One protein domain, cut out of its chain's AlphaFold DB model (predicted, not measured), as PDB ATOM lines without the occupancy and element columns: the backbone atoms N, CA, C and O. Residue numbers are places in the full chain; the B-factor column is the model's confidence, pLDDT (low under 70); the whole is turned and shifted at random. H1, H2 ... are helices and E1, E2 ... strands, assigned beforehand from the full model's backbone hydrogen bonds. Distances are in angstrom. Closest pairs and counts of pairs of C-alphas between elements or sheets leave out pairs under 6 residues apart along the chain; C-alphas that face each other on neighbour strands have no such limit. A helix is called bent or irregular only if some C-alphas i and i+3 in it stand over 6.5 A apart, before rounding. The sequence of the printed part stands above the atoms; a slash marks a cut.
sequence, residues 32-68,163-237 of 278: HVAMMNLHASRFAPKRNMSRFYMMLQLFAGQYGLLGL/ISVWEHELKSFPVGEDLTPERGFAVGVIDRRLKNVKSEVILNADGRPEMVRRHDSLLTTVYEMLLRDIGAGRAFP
ATOM      1  N   HIS A  32      23.085  10.922 -15.128       87.25
ATOM      2  CA  HIS A  32      23.775   9.627 -15.151       87.25
ATOM      3  C   HIS A  32      24.985   9.583 -14.200       87.25
ATOM      4  O   HIS A  32      25.136   8.622 -13.450       87.25
ATOM      5  N   VAL A  33      25.786  10.652 -14.101       87.88
ATOM      6  CA  VAL A  33      26.860  10.736 -13.089       87.88
ATOM      7  C   VAL A  33      26.305  10.891 -11.676       87.88
ATOM      8  O   VAL A  33      26.869  10.356 -10.718       87.88
ATOM      9  N   ALA A  34      25.195  11.610 -11.505       86.00
ATOM     10  CA  ALA A  34      24.536  11.690 -10.206       86.00
ATOM     11  C   ALA A  34      24.016  10.307  -9.749       86.00
ATOM     12  O   ALA A  34      24.190   9.958  -8.582       86.00
ATOM     13  N   MET A  35      23.520   9.477 -10.673       86.69
ATOM     14  CA  MET A  35      23.127   8.083 -10.431       86.69
ATOM     15  C   MET A  35      24.323   7.208 -10.018       86.69
ATOM     16  O   MET A  35      24.244   6.489  -9.022       86.69
ATOM     17  N   MET A  36      25.485   7.343 -10.671       89.19
ATOM     18  CA  MET A  36      26.718   6.657 -10.235       89.19
ATOM     19  C   MET A  36      27.126   7.046  -8.807       89.19
ATOM     20  O   MET A  36      27.617   6.224  -8.032       89.19
ATOM     21  N   ASN A  37      26.927   8.311  -8.433       87.75
ATOM     22  CA  ASN A  37      27.229   8.798  -7.088       87.75
ATOM     23  C   ASN A  37      26.223   8.304  -6.036       87.75
ATOM     24  O   ASN A  37      26.620   8.027  -4.901       87.75
ATOM     25  N   LEU A  38      24.951   8.131  -6.409       83.50
ATOM     26  CA  LEU A  38      23.961   7.438  -5.582       83.50
ATOM     27  C   LEU A  38      24.357   5.977  -5.362       83.50
ATOM     28  O   LEU A  38      24.388   5.532  -4.213       83.50
ATOM     29  N   HIS A  39      24.753   5.273  -6.427       86.94
ATOM     30  CA  HIS A  39      25.284   3.910  -6.349       86.94
ATOM     31  C   HIS A  39      26.480   3.852  -5.386       86.94
ATOM     32  O   HIS A  39      26.479   3.088  -4.420       86.94
ATOM     33  N   ALA A  40      27.494   4.702  -5.590       86.19
ATOM     34  CA  ALA A  40      28.682   4.755  -4.736       86.19
ATOM     35  C   ALA A  40      28.332   4.961  -3.255       86.19
ATOM     36  O   ALA A  40      28.928   4.333  -2.382       86.19
ATOM     37  N   SER A  41      27.346   5.814  -2.962       81.69
ATOM     38  CA  SER A  41      26.895   6.049  -1.593       81.69
ATOM     39  C   SER A  41      26.114   4.886  -0.999       81.69
ATOM     40  O   SER A  41      26.238   4.634   0.200       81.69
ATOM     41  N   ARG A  42      25.284   4.207  -1.799       79.00
ATOM     42  CA  ARG A  42      24.475   3.071  -1.344       79.00
ATOM     43  C   ARG A  42      25.354   1.898  -0.923       79.00
ATOM     44  O   ARG A  42      25.074   1.248   0.085       79.00
ATOM     45  N   PHE A  43      26.428   1.667  -1.675       82.44
ATOM     46  CA  PHE A  43      27.331   0.530  -1.503       82.44
ATOM     47  C   PHE A  43      28.679   0.898  -0.863       82.44
ATOM     48  O   PHE A  43      29.607   0.093  -0.877       82.44
ATOM     49  N   ALA A  44      28.797   2.085  -0.260       81.00
ATOM     50  CA  ALA A  44      29.997   2.476   0.474       81.00
ATOM     51  C   ALA A  44      30.253   1.546   1.685       81.00
ATOM     52  O   ALA A  44      29.292   1.144   2.347       81.00
ATOM     53  N   PRO A  45      31.526   1.276   2.058       72.81
ATOM     54  CA  PRO A  45      31.861   0.431   3.213       72.81
ATOM     55  C   PRO A  45      31.253   0.925   4.533       72.81
ATOM     56  O   PRO A  45      30.844   0.133   5.373       72.81
ATOM     57  N   LYS A  46      31.153   2.251   4.703       77.44
ATOM     58  CA  LYS A  46      30.458   2.899   5.823       77.44
ATOM     59  C   LYS A  46      29.134   3.468   5.324       77.44
ATOM     60  O   LYS A  46      29.059   4.636   4.938       77.44
ATOM     61  N   ARG A  47      28.104   2.620   5.284       72.56
ATOM     62  CA  ARG A  47      26.762   2.999   4.822       72.56
ATOM     63  C   ARG A  47      26.161   4.045   5.757       72.56
ATOM     64  O   ARG A  47      25.971   3.789   6.940       72.56
ATOM     65  N   ASN A  48      25.824   5.206   5.208       75.00
ATOM     66  CA  ASN A  48      25.005   6.203   5.889       75.00
ATOM     67  C   ASN A  48      23.679   6.315   5.131       75.00
ATOM     68  O   ASN A  48      23.600   6.993   4.105       75.00
ATOM     69  N   MET A  49      22.659   5.602   5.617       69.50
ATOM     70  CA  MET A  49      21.351   5.536   4.959       69.50
ATOM     71  C   MET A  49      20.662   6.901   4.911       69.50
ATOM     72  O   MET A  49      20.102   7.250   3.879       69.50
ATOM     73  N   SER A  50      20.784   7.722   5.958       65.62
ATOM     74  CA  SER A  50      20.245   9.088   5.972       65.62
ATOM     75  C   SER A  50      20.851   9.946   4.857       65.62
ATOM     76  O   SER A  50      20.136  10.631   4.130       65.62
ATOM     77  N   ARG A  51      22.172   9.856   4.657       67.12
ATOM     78  CA  ARG A  51      22.867  10.548   3.563       67.12
ATOM     79  C   ARG A  51      22.450  10.020   2.190       67.12
ATOM     80  O   ARG A  51      22.326  10.813   1.262       67.12
ATOM     81  N   PHE A  52      22.249   8.709   2.057       64.00
ATOM     82  CA  PHE A  52      21.759   8.102   0.821       64.00
ATOM     83  C   PHE A  52      20.360   8.621   0.455       64.00
ATOM     84  O   PHE A  52      20.193   9.148  -0.643       64.00
ATOM     85  N   TYR A  53      19.396   8.574   1.380       58.94
ATOM     86  CA  TYR A  53      18.036   9.070   1.134       58.94
ATOM     87  C   TYR A  53      17.997  10.573   0.846       58.94
ATOM     88  O   TYR A  53      17.293  10.998  -0.065       58.94
ATOM     89  N   MET A  54      18.809  11.374   1.542       63.28
ATOM     90  CA  MET A  54      18.956  12.800   1.237       63.28
ATOM     91  C   MET A  54      19.444  13.024  -0.202       63.28
ATOM     92  O   MET A  54      18.908  13.865  -0.917       63.28
ATOM     93  N   MET A  55      20.450  12.270  -0.659       61.34
ATOM     94  CA  MET A  55      20.930  12.398  -2.038       61.34
ATOM     95  C   MET A  55      19.907  11.904  -3.061       61.34
ATOM     96  O   MET A  55      19.809  12.499  -4.129       61.34
ATOM     97  N   LEU A  56      19.134  10.864  -2.739       60.75
ATOM     98  CA  LEU A  56      18.052  10.378  -3.594       60.75
ATOM     99  C   LEU A  56      16.951  11.438  -3.754       60.75
ATOM    100  O   LEU A  56      16.500  11.697  -4.865       60.75
ATOM    101  N   GLN A  57      16.578  12.119  -2.667       56.25
ATOM    102  CA  GLN A  57      15.631  13.237  -2.708       56.25
ATOM    103  C   GLN A  57      16.161  14.416  -3.531       56.25
ATOM    104  O   GLN A  57      15.424  14.974  -4.342       56.25
ATOM    105  N   LEU A  58      17.438  14.782  -3.366       60.38
ATOM    106  CA  LEU A  58      18.071  15.832  -4.173       60.38
ATOM    107  C   LEU A  58      18.104  15.461  -5.658       60.38
ATOM    108  O   LEU A  58      17.824  16.304  -6.503       60.38
ATOM    109  N   PHE A  59      18.402  14.200  -5.972       66.44
ATOM    110  CA  PHE A  59      18.386  13.687  -7.336       66.44
ATOM    111  C   PHE A  59      16.992  13.793  -7.962       66.44
ATOM    112  O   PHE A  59      16.851  14.367  -9.040       66.44
ATOM    113  N   ALA A  60      15.959  13.318  -7.262       59.22
ATOM    114  CA  ALA A  60      14.576  13.410  -7.721       59.22
ATOM    115  C   ALA A  60      14.123  14.871  -7.885       59.22
ATOM    116  O   ALA A  60      13.492  15.214  -8.880       59.22
ATOM    117  N   GLY A  61      14.497  15.759  -6.960       55.47
ATOM    118  CA  GLY A  61      14.188  17.187  -7.061       55.47
ATOM    119  C   GLY A  61      14.895  17.888  -8.225       55.47
ATOM    120  O   GLY A  61      14.316  18.774  -8.848       55.47
ATOM    121  N   GLN A  62      16.131  17.491  -8.535       64.88
ATOM    122  CA  GLN A  62      16.936  18.108  -9.590       64.88
ATOM    123  C   GLN A  62      16.599  17.576 -10.990       64.88
ATOM    124  O   GLN A  62      16.636  18.338 -11.953       64.88
ATOM    125  N   TYR A  63      16.289  16.284 -11.109       65.62
ATOM    126  CA  TYR A  63      16.168  15.596 -12.397       65.62
ATOM    127  C   TYR A  63      14.790  14.982 -12.653       65.62
ATOM    128  O   TYR A  63      14.545  14.519 -13.761       65.62
ATOM    129  N   GLY A  64      13.866  15.014 -11.688       58.09
ATOM    130  CA  GLY A  64      12.530  14.422 -11.825       58.09
ATOM    131  C   GLY A  64      11.720  14.977 -12.999       58.09
ATOM    132  O   GLY A  64      10.937  14.246 -13.596       58.09
ATOM    133  N   LEU A  65      11.966  16.232 -13.403       54.00
ATOM    134  CA  LEU A  65      11.332  16.840 -14.582       54.00
ATOM    135  C   LEU A  65      11.768  16.194 -15.912       54.00
ATOM    136  O   LEU A  65      11.047  16.304 -16.898       54.00
ATOM    137  N   LEU A  66      12.929  15.528 -15.964       56.09
ATOM    138  CA  LEU A  66      13.416  14.852 -17.175       56.09
ATOM    139  C   LEU A  66      12.643  13.552 -17.473       56.09
ATOM    140  O   LEU A  66      12.724  13.056 -18.591       56.09
ATOM    141  N   GLY A  67      11.898  13.020 -16.495       46.47
ATOM    142  CA  GLY A  67      11.043  11.833 -16.627       46.47
ATOM    143  C   GLY A  67       9.564  12.143 -16.875       46.47
ATOM    144  O   GLY A  67       8.731  11.258 -16.705       46.47
ATOM    145  N   LEU A  68       9.223  13.389 -17.231       50.31
ATOM    146  CA  LEU A  68       7.846  13.801 -17.503       50.31
ATOM    147  C   LEU A  68       7.238  12.978 -18.645       50.31
ATOM    148  O   LEU A  68       7.514  13.207 -19.821       50.31
ATOM    149  N   ILE A 163      10.430   3.887  -5.769       53.69
ATOM    150  CA  ILE A 163      11.756   3.882  -5.113       53.69
ATOM    151  C   ILE A 163      12.382   2.479  -5.151       53.69
ATOM    152  O   ILE A 163      13.587   2.354  -5.343       53.69
ATOM    153  N   SER A 164      11.575   1.421  -5.055       56.50
ATOM    154  CA  SER A 164      12.024   0.031  -5.192       56.50
ATOM    155  C   SER A 164      12.626  -0.292  -6.568       56.50
ATOM    156  O   SER A 164      13.604  -1.038  -6.637       56.50
ATOM    157  N   VAL A 165      12.109   0.294  -7.652       63.03
ATOM    158  CA  VAL A 165      12.692   0.198  -9.001       63.03
ATOM    159  C   VAL A 165      14.033   0.919  -9.039       63.03
ATOM    160  O   VAL A 165      15.001   0.342  -9.520       63.03
ATOM    161  N   TRP A 166      14.140   2.114  -8.451       64.31
ATOM    162  CA  TRP A 166      15.422   2.818  -8.325       64.31
ATOM    163  C   TRP A 166      16.435   2.037  -7.493       64.31
ATOM    164  O   TRP A 166      17.600   1.957  -7.860       64.31
ATOM    165  N   GLU A 167      16.021   1.439  -6.379       64.19
ATOM    166  CA  GLU A 167      16.895   0.623  -5.538       64.19
ATOM    167  C   GLU A 167      17.336  -0.669  -6.227       64.19
ATOM    168  O   GLU A 167      18.470  -1.111  -6.021       64.19
ATOM    169  N   HIS A 168      16.458  -1.282  -7.022       71.38
ATOM    170  CA  HIS A 168      16.799  -2.427  -7.856       71.38
ATOM    171  C   HIS A 168      17.798  -2.022  -8.942       71.38
ATOM    172  O   HIS A 168      18.858  -2.630  -9.057       71.38
ATOM    173  N   GLU A 169      17.507  -0.946  -9.664       77.19
ATOM    174  CA  GLU A 169      18.335  -0.430 -10.752       77.19
ATOM    175  C   GLU A 169      19.687   0.060 -10.253       77.19
ATOM    176  O   GLU A 169      20.702  -0.215 -10.876       77.19
ATOM    177  N   LEU A 170      19.755   0.672  -9.071       79.00
ATOM    178  CA  LEU A 170      21.018   1.027  -8.432       79.00
ATOM    179  C   LEU A 170      21.910  -0.190  -8.165       79.00
ATOM    180  O   LEU A 170      23.113  -0.001  -8.089       79.00
ATOM    181  N   LYS A 171      21.384  -1.413  -8.012       79.56
ATOM    182  CA  LYS A 171      22.229  -2.615  -7.843       79.56
ATOM    183  C   LYS A 171      22.883  -3.055  -9.151       79.56
ATOM    184  O   LYS A 171      23.953  -3.650  -9.109       79.56
ATOM    185  N   SER A 172      22.222  -2.808 -10.277       80.25
ATOM    186  CA  SER A 172      22.672  -3.203 -11.615       80.25
ATOM    187  C   SER A 172      23.226  -2.042 -12.438       80.25
ATOM    188  O   SER A 172      23.683  -2.267 -13.557       80.25
ATOM    189  N   PHE A 173      23.179  -0.813 -11.914       85.88
ATOM    190  CA  PHE A 173      23.597   0.374 -12.643       85.88
ATOM    191  C   PHE A 173      25.096   0.289 -12.952       85.88
ATOM    192  O   PHE A 173      25.898   0.134 -12.026       85.88
ATOM    193  N   PRO A 174      25.500   0.402 -14.226       86.38
ATOM    194  CA  PRO A 174      26.898   0.250 -14.597       86.38
ATOM    195  C   PRO A 174      27.710   1.459 -14.101       86.38
ATOM    196  O   PRO A 174      27.326   2.617 -14.285       86.38
ATOM    197  N   VAL A 175      28.837   1.196 -13.433       85.88
ATOM    198  CA  VAL A 175      29.679   2.228 -12.808       85.88
ATOM    199  C   VAL A 175      31.168   1.959 -13.014       85.88
ATOM    200  O   VAL A 175      31.618   0.820 -13.037       85.88
ATOM    201  N   GLY A 176      31.965   3.028 -13.037       75.62
ATOM    202  CA  GLY A 176      33.425   2.941 -12.985       75.62
ATOM    203  C   GLY A 176      34.069   2.270 -14.192       75.62
ATOM    204  O   GLY A 176      33.714   2.568 -15.325       75.62
ATOM    205  N   GLU A 177      35.059   1.414 -13.931       65.81
ATOM    206  CA  GLU A 177      35.920   0.787 -14.950       65.81
ATOM    207  C   GLU A 177      35.175  -0.193 -15.869       65.81
ATOM    208  O   GLU A 177      35.716  -0.613 -16.887       65.81
ATOM    209  N   ASP A 178      33.925  -0.532 -15.544       66.75
ATOM    210  CA  ASP A 178      33.063  -1.351 -16.398       66.75
ATOM    211  C   ASP A 178      32.460  -0.566 -17.571       66.75
ATOM    212  O   ASP A 178      31.934  -1.163 -18.506       66.75
ATOM    213  N   LEU A 179      32.567   0.766 -17.553       74.69
ATOM    214  CA  LEU A 179      32.066   1.672 -18.586       74.69
ATOM    215  C   LEU A 179      33.134   1.952 -19.654       74.69
ATOM    216  O   LEU A 179      33.490   3.109 -19.884       74.69
ATOM    217  N   THR A 180      33.667   0.909 -20.293       66.12
ATOM    218  CA  THR A 180      34.521   1.068 -21.482       66.12
ATOM    219  C   THR A 180      33.782   0.605 -22.738       66.12
ATOM    220  O   THR A 180      32.996  -0.341 -22.661       66.12
ATOM    221  N   PRO A 181      34.031   1.228 -23.908       59.44
ATOM    222  CA  PRO A 181      33.416   0.804 -25.167       59.44
ATOM    223  C   PRO A 181      33.678  -0.671 -25.504       59.44
ATOM    224  O   PRO A 181      32.856  -1.304 -26.160       59.44
ATOM    225  N   GLU A 182      34.798  -1.235 -25.035       60.44
ATOM    226  CA  GLU A 182      35.173  -2.628 -25.303       60.44
ATOM    227  C   GLU A 182      34.523  -3.651 -24.347       60.44
ATOM    228  O   GLU A 182      34.537  -4.852 -24.631       60.44
ATOM    229  N   ARG A 183      33.944  -3.229 -23.210       59.22
ATOM    230  CA  ARG A 183      33.322  -4.138 -22.230       59.22
ATOM    231  C   ARG A 183      31.832  -4.337 -22.526       59.22
ATOM    232  O   ARG A 183      30.975  -3.566 -22.101       59.22
ATOM    233  N   GLY A 184      31.509  -5.456 -23.178       58.72
ATOM    234  CA  GLY A 184      30.143  -5.799 -23.599       58.72
ATOM    235  C   GLY A 184      29.089  -5.926 -22.483       58.72
ATOM    236  O   GLY A 184      27.899  -5.841 -22.770       58.72
ATOM    237  N   PHE A 185      29.478  -6.089 -21.211       65.31
ATOM    238  CA  PHE A 185      28.516  -6.224 -20.106       65.31
ATOM    239  C   PHE A 185      27.746  -4.923 -19.827       65.31
ATOM    240  O   PHE A 185      26.520  -4.953 -19.724       65.31
ATOM    241  N   ALA A 186      28.436  -3.778 -19.757       69.81
ATOM    242  CA  ALA A 186      27.783  -2.490 -19.519       69.81
ATOM    243  C   ALA A 186      26.887  -2.090 -20.698       69.81
ATOM    244  O   ALA A 186      25.751  -1.668 -20.488       69.81
ATOM    245  N   VAL A 187      27.361  -2.308 -21.929       72.31
ATOM    246  CA  VAL A 187      26.585  -2.061 -23.154       72.31
ATOM    247  C   VAL A 187      25.334  -2.943 -23.193       72.31
ATOM    248  O   VAL A 187      24.247  -2.434 -23.426       72.31
ATOM    249  N   GLY A 188      25.433  -4.228 -22.833       74.62
ATOM    250  CA  GLY A 188      24.275  -5.127 -22.791       74.62
ATOM    251  C   GLY A 188      23.206  -4.746 -21.755       74.62
ATOM    252  O   GLY A 188      22.013  -4.943 -22.000       74.62
ATOM    253  N   VAL A 189      23.599  -4.186 -20.602       77.38
ATOM    254  CA  VAL A 189      22.651  -3.644 -19.606       77.38
ATOM    255  C   VAL A 189      21.958  -2.393 -20.150       77.38
ATOM    256  O   VAL A 189      20.736  -2.275 -20.046       77.38
ATOM    257  N   ILE A 190      22.725  -1.492 -20.769       81.31
ATOM    258  CA  ILE A 190      22.213  -0.263 -21.379       81.31
ATOM    259  C   ILE A 190      21.234  -0.591 -22.518       81.31
ATOM    260  O   ILE A 190      20.097  -0.123 -22.495       81.31
ATOM    261  N   ASP A 191      21.618  -1.462 -23.452       79.75
ATOM    262  CA  ASP A 191      20.792  -1.872 -24.594       79.75
ATOM    263  C   ASP A 191      19.472  -2.504 -24.148       79.75
ATOM    264  O   ASP A 191      18.412  -2.222 -24.711       79.75
ATOM    265  N   ARG A 192      19.500  -3.323 -23.087       81.38
ATOM    266  CA  ARG A 192      18.281  -3.914 -22.521       81.38
ATOM    267  C   ARG A 192      17.309  -2.840 -22.039       81.38
ATOM    268  O   ARG A 192      16.110  -2.975 -22.282       81.38
ATOM    269  N   ARG A 193      17.805  -1.797 -21.366       80.94
ATOM    270  CA  ARG A 193      16.962  -0.707 -20.857       80.94
ATOM    271  C   ARG A 193      16.471   0.206 -21.983       80.94
ATOM    272  O   ARG A 193      15.350   0.698 -21.916       80.94
ATOM    273  N   LEU A 194      17.267   0.389 -23.035       82.06
ATOM    274  CA  LEU A 194      16.916   1.232 -24.181       82.06
ATOM    275  C   LEU A 194      16.084   0.514 -25.254       82.06
ATOM    276  O   LEU A 194      15.619   1.159 -26.190       82.06
ATOM    277  N   LYS A 195      15.820  -0.792 -25.105       78.56
ATOM    278  CA  LYS A 195      15.053  -1.607 -26.066       78.56
ATOM    279  C   LYS A 195      13.683  -1.017 -26.439       78.56
ATOM    280  O   LYS A 195      13.209  -1.244 -27.549       78.56
ATOM    281  N   ASN A 196      13.059  -0.270 -25.530       65.88
ATOM    282  CA  ASN A 196      11.735   0.326 -25.730       65.88
ATOM    283  C   ASN A 196      11.771   1.809 -26.143       65.88
ATOM    284  O   ASN A 196      10.709   2.400 -26.350       65.88
ATOM    285  N   VAL A 197      12.956   2.414 -26.292       72.94
ATOM    286  CA  VAL A 197      13.088   3.809 -26.732       72.94
ATOM    287  C   VAL A 197      12.653   3.910 -28.191       72.94
ATOM    288  O   VAL A 197      13.333   3.449 -29.110       72.94
ATOM    289  N   LYS A 198      11.485   4.517 -28.417       67.00
ATOM    290  CA  LYS A 198      10.937   4.726 -29.760       67.00
ATOM    291  C   LYS A 198      11.599   5.942 -30.396       67.00
ATOM    292  O   LYS A 198      11.652   7.011 -29.791       67.00
ATOM    293  N   SER A 199      12.073   5.788 -31.629       70.88
ATOM    294  CA  SER A 199      12.511   6.916 -32.455       70.88
ATOM    295  C   SER A 199      11.348   7.362 -33.334       70.88
ATOM    296  O   SER A 199      10.723   6.538 -33.998       70.88
ATOM    297  N   GLU A 200      11.049   8.655 -33.332       65.56
ATOM    298  CA  GLU A 200      10.030   9.269 -34.178       65.56
ATOM    299  C   GLU A 200      10.664  10.364 -35.027       65.56
ATOM    300  O   GLU A 200      11.545  11.084 -34.564       65.56
ATOM    301  N   VAL A 201      10.205  10.511 -36.264       69.88
ATOM    302  CA  VAL A 201      10.574  11.656 -37.099       69.88
ATOM    303  C   VAL A 201       9.515  12.730 -36.898       69.88
ATOM    304  O   VAL A 201       8.340  12.501 -37.177       69.88
ATOM    305  N   ILE A 202       9.927  13.894 -36.407       67.25
ATOM    306  CA  ILE A 202       9.075  15.079 -36.290       67.25
ATOM    307  C   ILE A 202       9.599  16.176 -37.210       67.25
ATOM    308  O   ILE A 202      10.764  16.164 -37.588       67.25
ATOM    309  N   LEU A 203       8.758  17.140 -37.574       59.00
ATOM    310  CA  LEU A 203       9.226  18.338 -38.269       59.00
ATOM    311  C   LEU A 203       9.657  19.374 -37.229       59.00
ATOM    312  O   LEU A 203       8.897  19.688 -36.310       59.00
ATOM    313  N   ASN A 204      10.876  19.889 -37.362       63.91
ATOM    314  CA  ASN A 204      11.375  20.971 -36.526       63.91
ATOM    315  C   ASN A 204      10.737  22.320 -36.922       63.91
ATOM    316  O   ASN A 204       9.920  22.400 -37.841       63.91
ATOM    317  N   ALA A 205      11.110  23.401 -36.228       58.22
ATOM    318  CA  ALA A 205      10.553  24.737 -36.468       58.22
ATOM    319  C   ALA A 205      10.764  25.258 -37.907       58.22
ATOM    320  O   ALA A 205       9.989  26.095 -38.361       58.22
ATOM    321  N   ASP A 206      11.764  24.732 -38.617       72.81
ATOM    322  CA  ASP A 206      12.113  25.094 -39.995       72.81
ATOM    323  C   ASP A 206      11.487  24.141 -41.032       72.81
ATOM    324  O   ASP A 206      11.842  24.173 -42.211       72.81
ATOM    325  N   GLY A 207      10.589  23.244 -40.605       69.50
ATOM    326  CA  GLY A 207       9.946  22.251 -41.468       69.50
ATOM    327  C   GLY A 207      10.866  21.106 -41.901       69.50
ATOM    328  O   GLY A 207      10.503  20.341 -42.795       69.50
ATOM    329  N   ARG A 208      12.050  20.962 -41.293       66.50
ATOM    330  CA  ARG A 208      12.977  19.862 -41.586       66.50
ATOM    331  C   ARG A 208      12.682  18.656 -40.697       66.50
ATOM    332  O   ARG A 208      12.409  18.840 -39.511       66.50
ATOM    333  N   PRO A 209      12.769  17.428 -41.233       66.81
ATOM    334  CA  PRO A 209      12.641  16.230 -40.424       66.81
ATOM    335  C   PRO A 209      13.796  16.139 -39.422       66.81
ATOM    336  O   PRO A 209      14.968  16.251 -39.779       66.81
ATOM    337  N   GLU A 210      13.446  15.908 -38.167       65.06
ATOM    338  CA  GLU A 210      14.339  15.688 -37.042       65.06
ATOM    339  C   GLU A 210      13.937  14.381 -36.358       65.06
ATOM    340  O   GLU A 210      12.765  14.144 -36.059       65.06
ATOM    341  N   MET A 211      14.915  13.504 -36.134       66.75
ATOM    342  CA  MET A 211      14.691  12.257 -35.415       66.75
ATOM    343  C   MET A 211      14.752  12.526 -33.913       66.75
ATOM    344  O   MET A 211      15.809  12.852 -33.376       66.75
ATOM    345  N   VAL A 212      13.628  12.342 -33.232       64.06
ATOM    346  CA  VAL A 212      13.500  12.515 -31.788       64.06
ATOM    347  C   VAL A 212      13.298  11.160 -31.129       64.06
ATOM    348  O   VAL A 212      12.461  10.358 -31.541       64.06
ATOM    349  N   ARG A 213      14.077  10.900 -30.079       67.38
ATOM    350  CA  ARG A 213      13.928   9.705 -29.245       67.38
ATOM    351  C   ARG A 213      12.963   9.997 -28.106       67.38
ATOM    352  O   ARG A 213      13.133  10.971 -27.377       67.38
ATOM    353  N   ARG A 214      11.948   9.148 -27.953       65.88
ATOM    354  CA  ARG A 214      11.016   9.202 -26.827       65.88
ATOM    355  C   ARG A 214      11.509   8.302 -25.706       65.88
ATOM    356  O   ARG A 214      11.626   7.092 -25.887       65.88
ATOM    357  N   HIS A 215      11.740   8.920 -24.558       71.50
ATOM    358  CA  HIS A 215      12.042   8.245 -23.307       71.50
ATOM    359  C   HIS A 215      10.750   8.170 -22.497       71.50
ATOM    360  O   HIS A 215      10.037   9.164 -22.357       71.50
ATOM    361  N   ASP A 216      10.423   6.976 -22.030       63.94
ATOM    362  CA  ASP A 216       9.252   6.683 -21.208       63.94
ATOM    363  C   ASP A 216       9.511   6.912 -19.712       63.94
ATOM    364  O   ASP A 216       8.558   7.072 -18.958       63.94
ATOM    365  N   SER A 217      10.777   6.998 -19.283       71.06
ATOM    366  CA  SER A 217      11.140   7.235 -17.889       71.06
ATOM    367  C   SER A 217      12.406   8.080 -17.719       71.06
ATOM    368  O   SER A 217      13.185   8.337 -18.651       71.06
ATOM    369  N   LEU A 218      12.633   8.522 -16.478       75.38
ATOM    370  CA  LEU A 218      13.887   9.166 -16.107       75.38
ATOM    371  C   LEU A 218      15.059   8.191 -16.248       75.38
ATOM    372  O   LEU A 218      16.112   8.601 -16.737       75.38
ATOM    373  N   LEU A 219      14.901   6.916 -15.868       77.75
ATOM    374  CA  LEU A 219      15.967   5.941 -16.072       77.75
ATOM    375  C   LEU A 219      16.291   5.757 -17.552       77.75
ATOM    376  O   LEU A 219      17.471   5.790 -17.884       77.75
ATOM    377  N   THR A 220      15.318   5.622 -18.461       80.00
ATOM    378  CA  THR A 220      15.653   5.478 -19.892       80.00
ATOM    379  C   THR A 220      16.400   6.699 -20.429       80.00
ATOM    380  O   THR A 220      17.385   6.539 -21.150       80.00
ATOM    381  N   THR A 221      16.052   7.903 -19.970       80.19
ATOM    382  CA  THR A 221      16.826   9.129 -20.245       80.19
ATOM    383  C   THR A 221      18.250   9.063 -19.666       80.19
ATOM    384  O   THR A 221      19.222   9.406 -20.337       80.19
ATOM    385  N   VAL A 222      18.408   8.594 -18.424       85.44
ATOM    386  CA  VAL A 222      19.714   8.423 -17.763       85.44
ATOM    387  C   VAL A 222      20.605   7.426 -18.510       85.44
ATOM    388  O   VAL A 222      21.790   7.700 -18.708       85.44
ATOM    389  N   TYR A 223      20.051   6.293 -18.940       87.69
ATOM    390  CA  TYR A 223      20.774   5.270 -19.694       87.69
ATOM    391  C   TYR A 223      21.170   5.760 -21.095       87.69
ATOM    392  O   TYR A 223      22.287   5.493 -21.529       87.69
ATOM    393  N   GLU A 224      20.324   6.540 -21.773       85.81
ATOM    394  CA  GLU A 224      20.661   7.173 -23.057       85.81
ATOM    395  C   GLU A 224      21.818   8.174 -22.900       85.81
ATOM    396  O   GLU A 224      22.758   8.174 -23.697       85.81
ATOM    397  N   MET A 225      21.789   9.016 -21.860       87.31
ATOM    398  CA  MET A 225      22.888   9.948 -21.575       87.31
ATOM    399  C   MET A 225      24.205   9.208 -21.337       87.31
ATOM    400  O   MET A 225      25.241   9.595 -21.878       87.31
ATOM    401  N   LEU A 226      24.145   8.119 -20.569       88.06
ATOM    402  CA  LEU A 226      25.296   7.267 -20.318       88.06
ATOM    403  C   LEU A 226      25.829   6.629 -21.607       88.06
ATOM    404  O   LEU A 226      27.034   6.655 -21.845       88.06
ATOM    405  N   LEU A 227      24.945   6.104 -22.462       86.56
ATOM    406  CA  LEU A 227      25.328   5.507 -23.741       86.56
ATOM    407  C   LEU A 227      26.053   6.512 -24.640       86.56
ATOM    408  O   LEU A 227      27.081   6.186 -25.230       86.56
ATOM    409  N   ARG A 228      25.537   7.745 -24.729       85.81
ATOM    410  CA  ARG A 228      26.158   8.809 -25.531       85.81
ATOM    411  C   ARG A 228      27.560   9.149 -25.048       85.81
ATOM    412  O   ARG A 228      28.431   9.422 -25.868       85.81
ATOM    413  N   ASP A 229      27.788   9.105 -23.742       85.62
ATOM    414  CA  ASP A 229      29.109   9.348 -23.170       85.62
ATOM    415  C   ASP A 229      30.097   8.236 -23.456       85.62
ATOM    416  O   ASP A 229      31.223   8.520 -23.864       85.62
ATOM    417  N   ILE A 230      29.667   6.987 -23.292       83.50
ATOM    418  CA  ILE A 230      30.492   5.829 -23.633       83.50
ATOM    419  C   ILE A 230      30.843   5.874 -25.123       83.50
ATOM    420  O   ILE A 230      32.014   5.772 -25.482       83.50
ATOM    421  N   GLY A 231      29.853   6.110 -25.991       81.19
ATOM    422  CA  GLY A 231      30.059   6.238 -27.436       81.19
ATOM    423  C   GLY A 231      30.966   7.410 -27.824       81.19
ATOM    424  O   GLY A 231      31.661   7.344 -28.833       81.19
ATOM    425  N   ALA A 232      31.020   8.462 -27.002       81.00
ATOM    426  CA  ALA A 232      31.939   9.586 -27.162       81.00
ATOM    427  C   ALA A 232      33.327   9.350 -26.527       81.00
ATOM    428  O   ALA A 232      34.109  10.297 -26.413       81.00
ATOM    429  N   GLY A 233      33.628   8.123 -26.081       80.25
ATOM    430  CA  GLY A 233      34.906   7.752 -25.471       80.25
ATOM    431  C   GLY A 233      35.148   8.396 -24.105       80.25
ATOM    432  O   GLY A 233      36.295   8.633 -23.727       80.25
ATOM    433  N   ARG A 234      34.087   8.753 -23.371       81.75
ATOM    434  CA  ARG A 234      34.211   9.389 -22.054       81.75
ATOM    435  C   ARG A 234      34.433   8.355 -20.966       81.75
ATOM    436  O   ARG A 234      33.778   7.320 -20.933       81.75
ATOM    437  N   ALA A 235      35.316   8.696 -20.032       82.88
ATOM    438  CA  ALA A 235      35.571   7.896 -18.847       82.88
ATOM    439  C   ALA A 235      34.919   8.510 -17.602       82.88
ATOM    440  O   ALA A 235      34.809   9.737 -17.454       82.88
ATOM    441  N   PHE A 236      34.567   7.630 -16.664       87.06
ATOM    442  CA  PHE A 236      33.948   7.969 -15.385       87.06
ATOM    443  C   PHE A 236      34.805   7.485 -14.205       87.06
ATOM    444  O   PHE A 236      34.413   6.563 -13.484       87.06
ATOM    445  N   PRO A 237      36.003   8.056 -13.988       86.62
ATOM    446  CA  PRO A 237      36.861   7.654 -12.884       86.62
ATOM    447  C   PRO A 237      36.271   8.046 -11.523       86.62
ATOM    448  O   PRO A 237      35.493   8.996 -11.377       86.62
TER     449      PRO A 237
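AT A GLANCE: This is residues 32 to 68 and 163 to 237 of the 278 residues of an uncharacterized protein of Actinobacteria bacterium (UniProt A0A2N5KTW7). Five helices, mostly crossed, make an irregular body, and the strand hairpin E1 and E2 reaches away from it as an arm. H1 and H2 form a helical hairpin whose open end meets H5, with H3 crossing H1 and H4 packed along H5. The printed part has 112 residues with five named helices and two named strands, in the order H1, H2, H3, H4, E1, E2, H5; the class is mostly helix, and the sheet, order E1 - E2, is antiparallel. It is only just compact, close to loose, with a radius of gyration of the C-alphas of 15.8 A, and its elongated outline spans 55 by 34 by 21 A.

HOW THE PARTS SIT: H1, residues 32 to 42, forms a helical hairpin with H2, residues 49 to 67: they touch at a shallow tilt of 19 degrees, opposite ways, the closest C-alphas being those of Ser 41 and Phe 52, 6.0 A apart. H2 has a kink of 46 degrees near residue 61 and is irregular, with C-alphas 62 and 65 7.6 A apart. H3, residues 163 to 172, touches H1 about perpendicular at 88 degrees, closest at the C-alphas of His 39 and Leu 170, 5.6 A. H5, residues 218 to 231, touches H1 with residues 222 to 226 alone, only just about perpendicular at 71 degrees; the closest C-alphas are those of His 32 and Val 222, 5.0 A. Residues 63 to 67 of H2 touch residues 218 to 221 of H5, closest at the C-alphas of Gly 67 and Leu 218, 3.9 A. H4, residues 184 to 194, touches H5 at a steep tilt of 39 degrees, opposite ways, closest at the C-alphas of Ile 190 and Tyr 223, 6.0 A. E1, residues 198 to 203, and E2, residues 209 to 214, form an antiparallel hairpin, with N 200 and O 212 2.8 A apart and N 202 and O 210 2.9 A apart, within hydrogen-bond range. E1 and H5 are apart, and so are H4 and E2. Every O i to N i+4 pair is within hydrogen-bond range in H1, H4 and H5, against 12 of 15 in H2 and 4 of 6 in H3.

IN THESE COORDINATES: H1 begins at C-alpha 32, (23.775, 9.627, -15.151), and is 15.3 A long from first to last C-alpha. H2 measures 24.7 A, H3 14.5 A, H4 15.0 A, E1 16.1 A and E2 15.4 A. H5 measures 20.0 A and ends at C-alpha 231, (30.059, 6.238, -27.436).

THE WHOLE: The two C-alphas farthest apart are those of Lys 46 and Gly 207, 55.1 A. Residues 69 to 162 are not printed, and C-alphas 68 and 163 are 16.3 A apart across this cut. The link from H3 to H4, 11 residues, is long. The mean pLDDT of the printed part is 72.6, and 51 residues are under 70, among them 49 to 68, 163 to 167, 180 to 186 and 207 to 214.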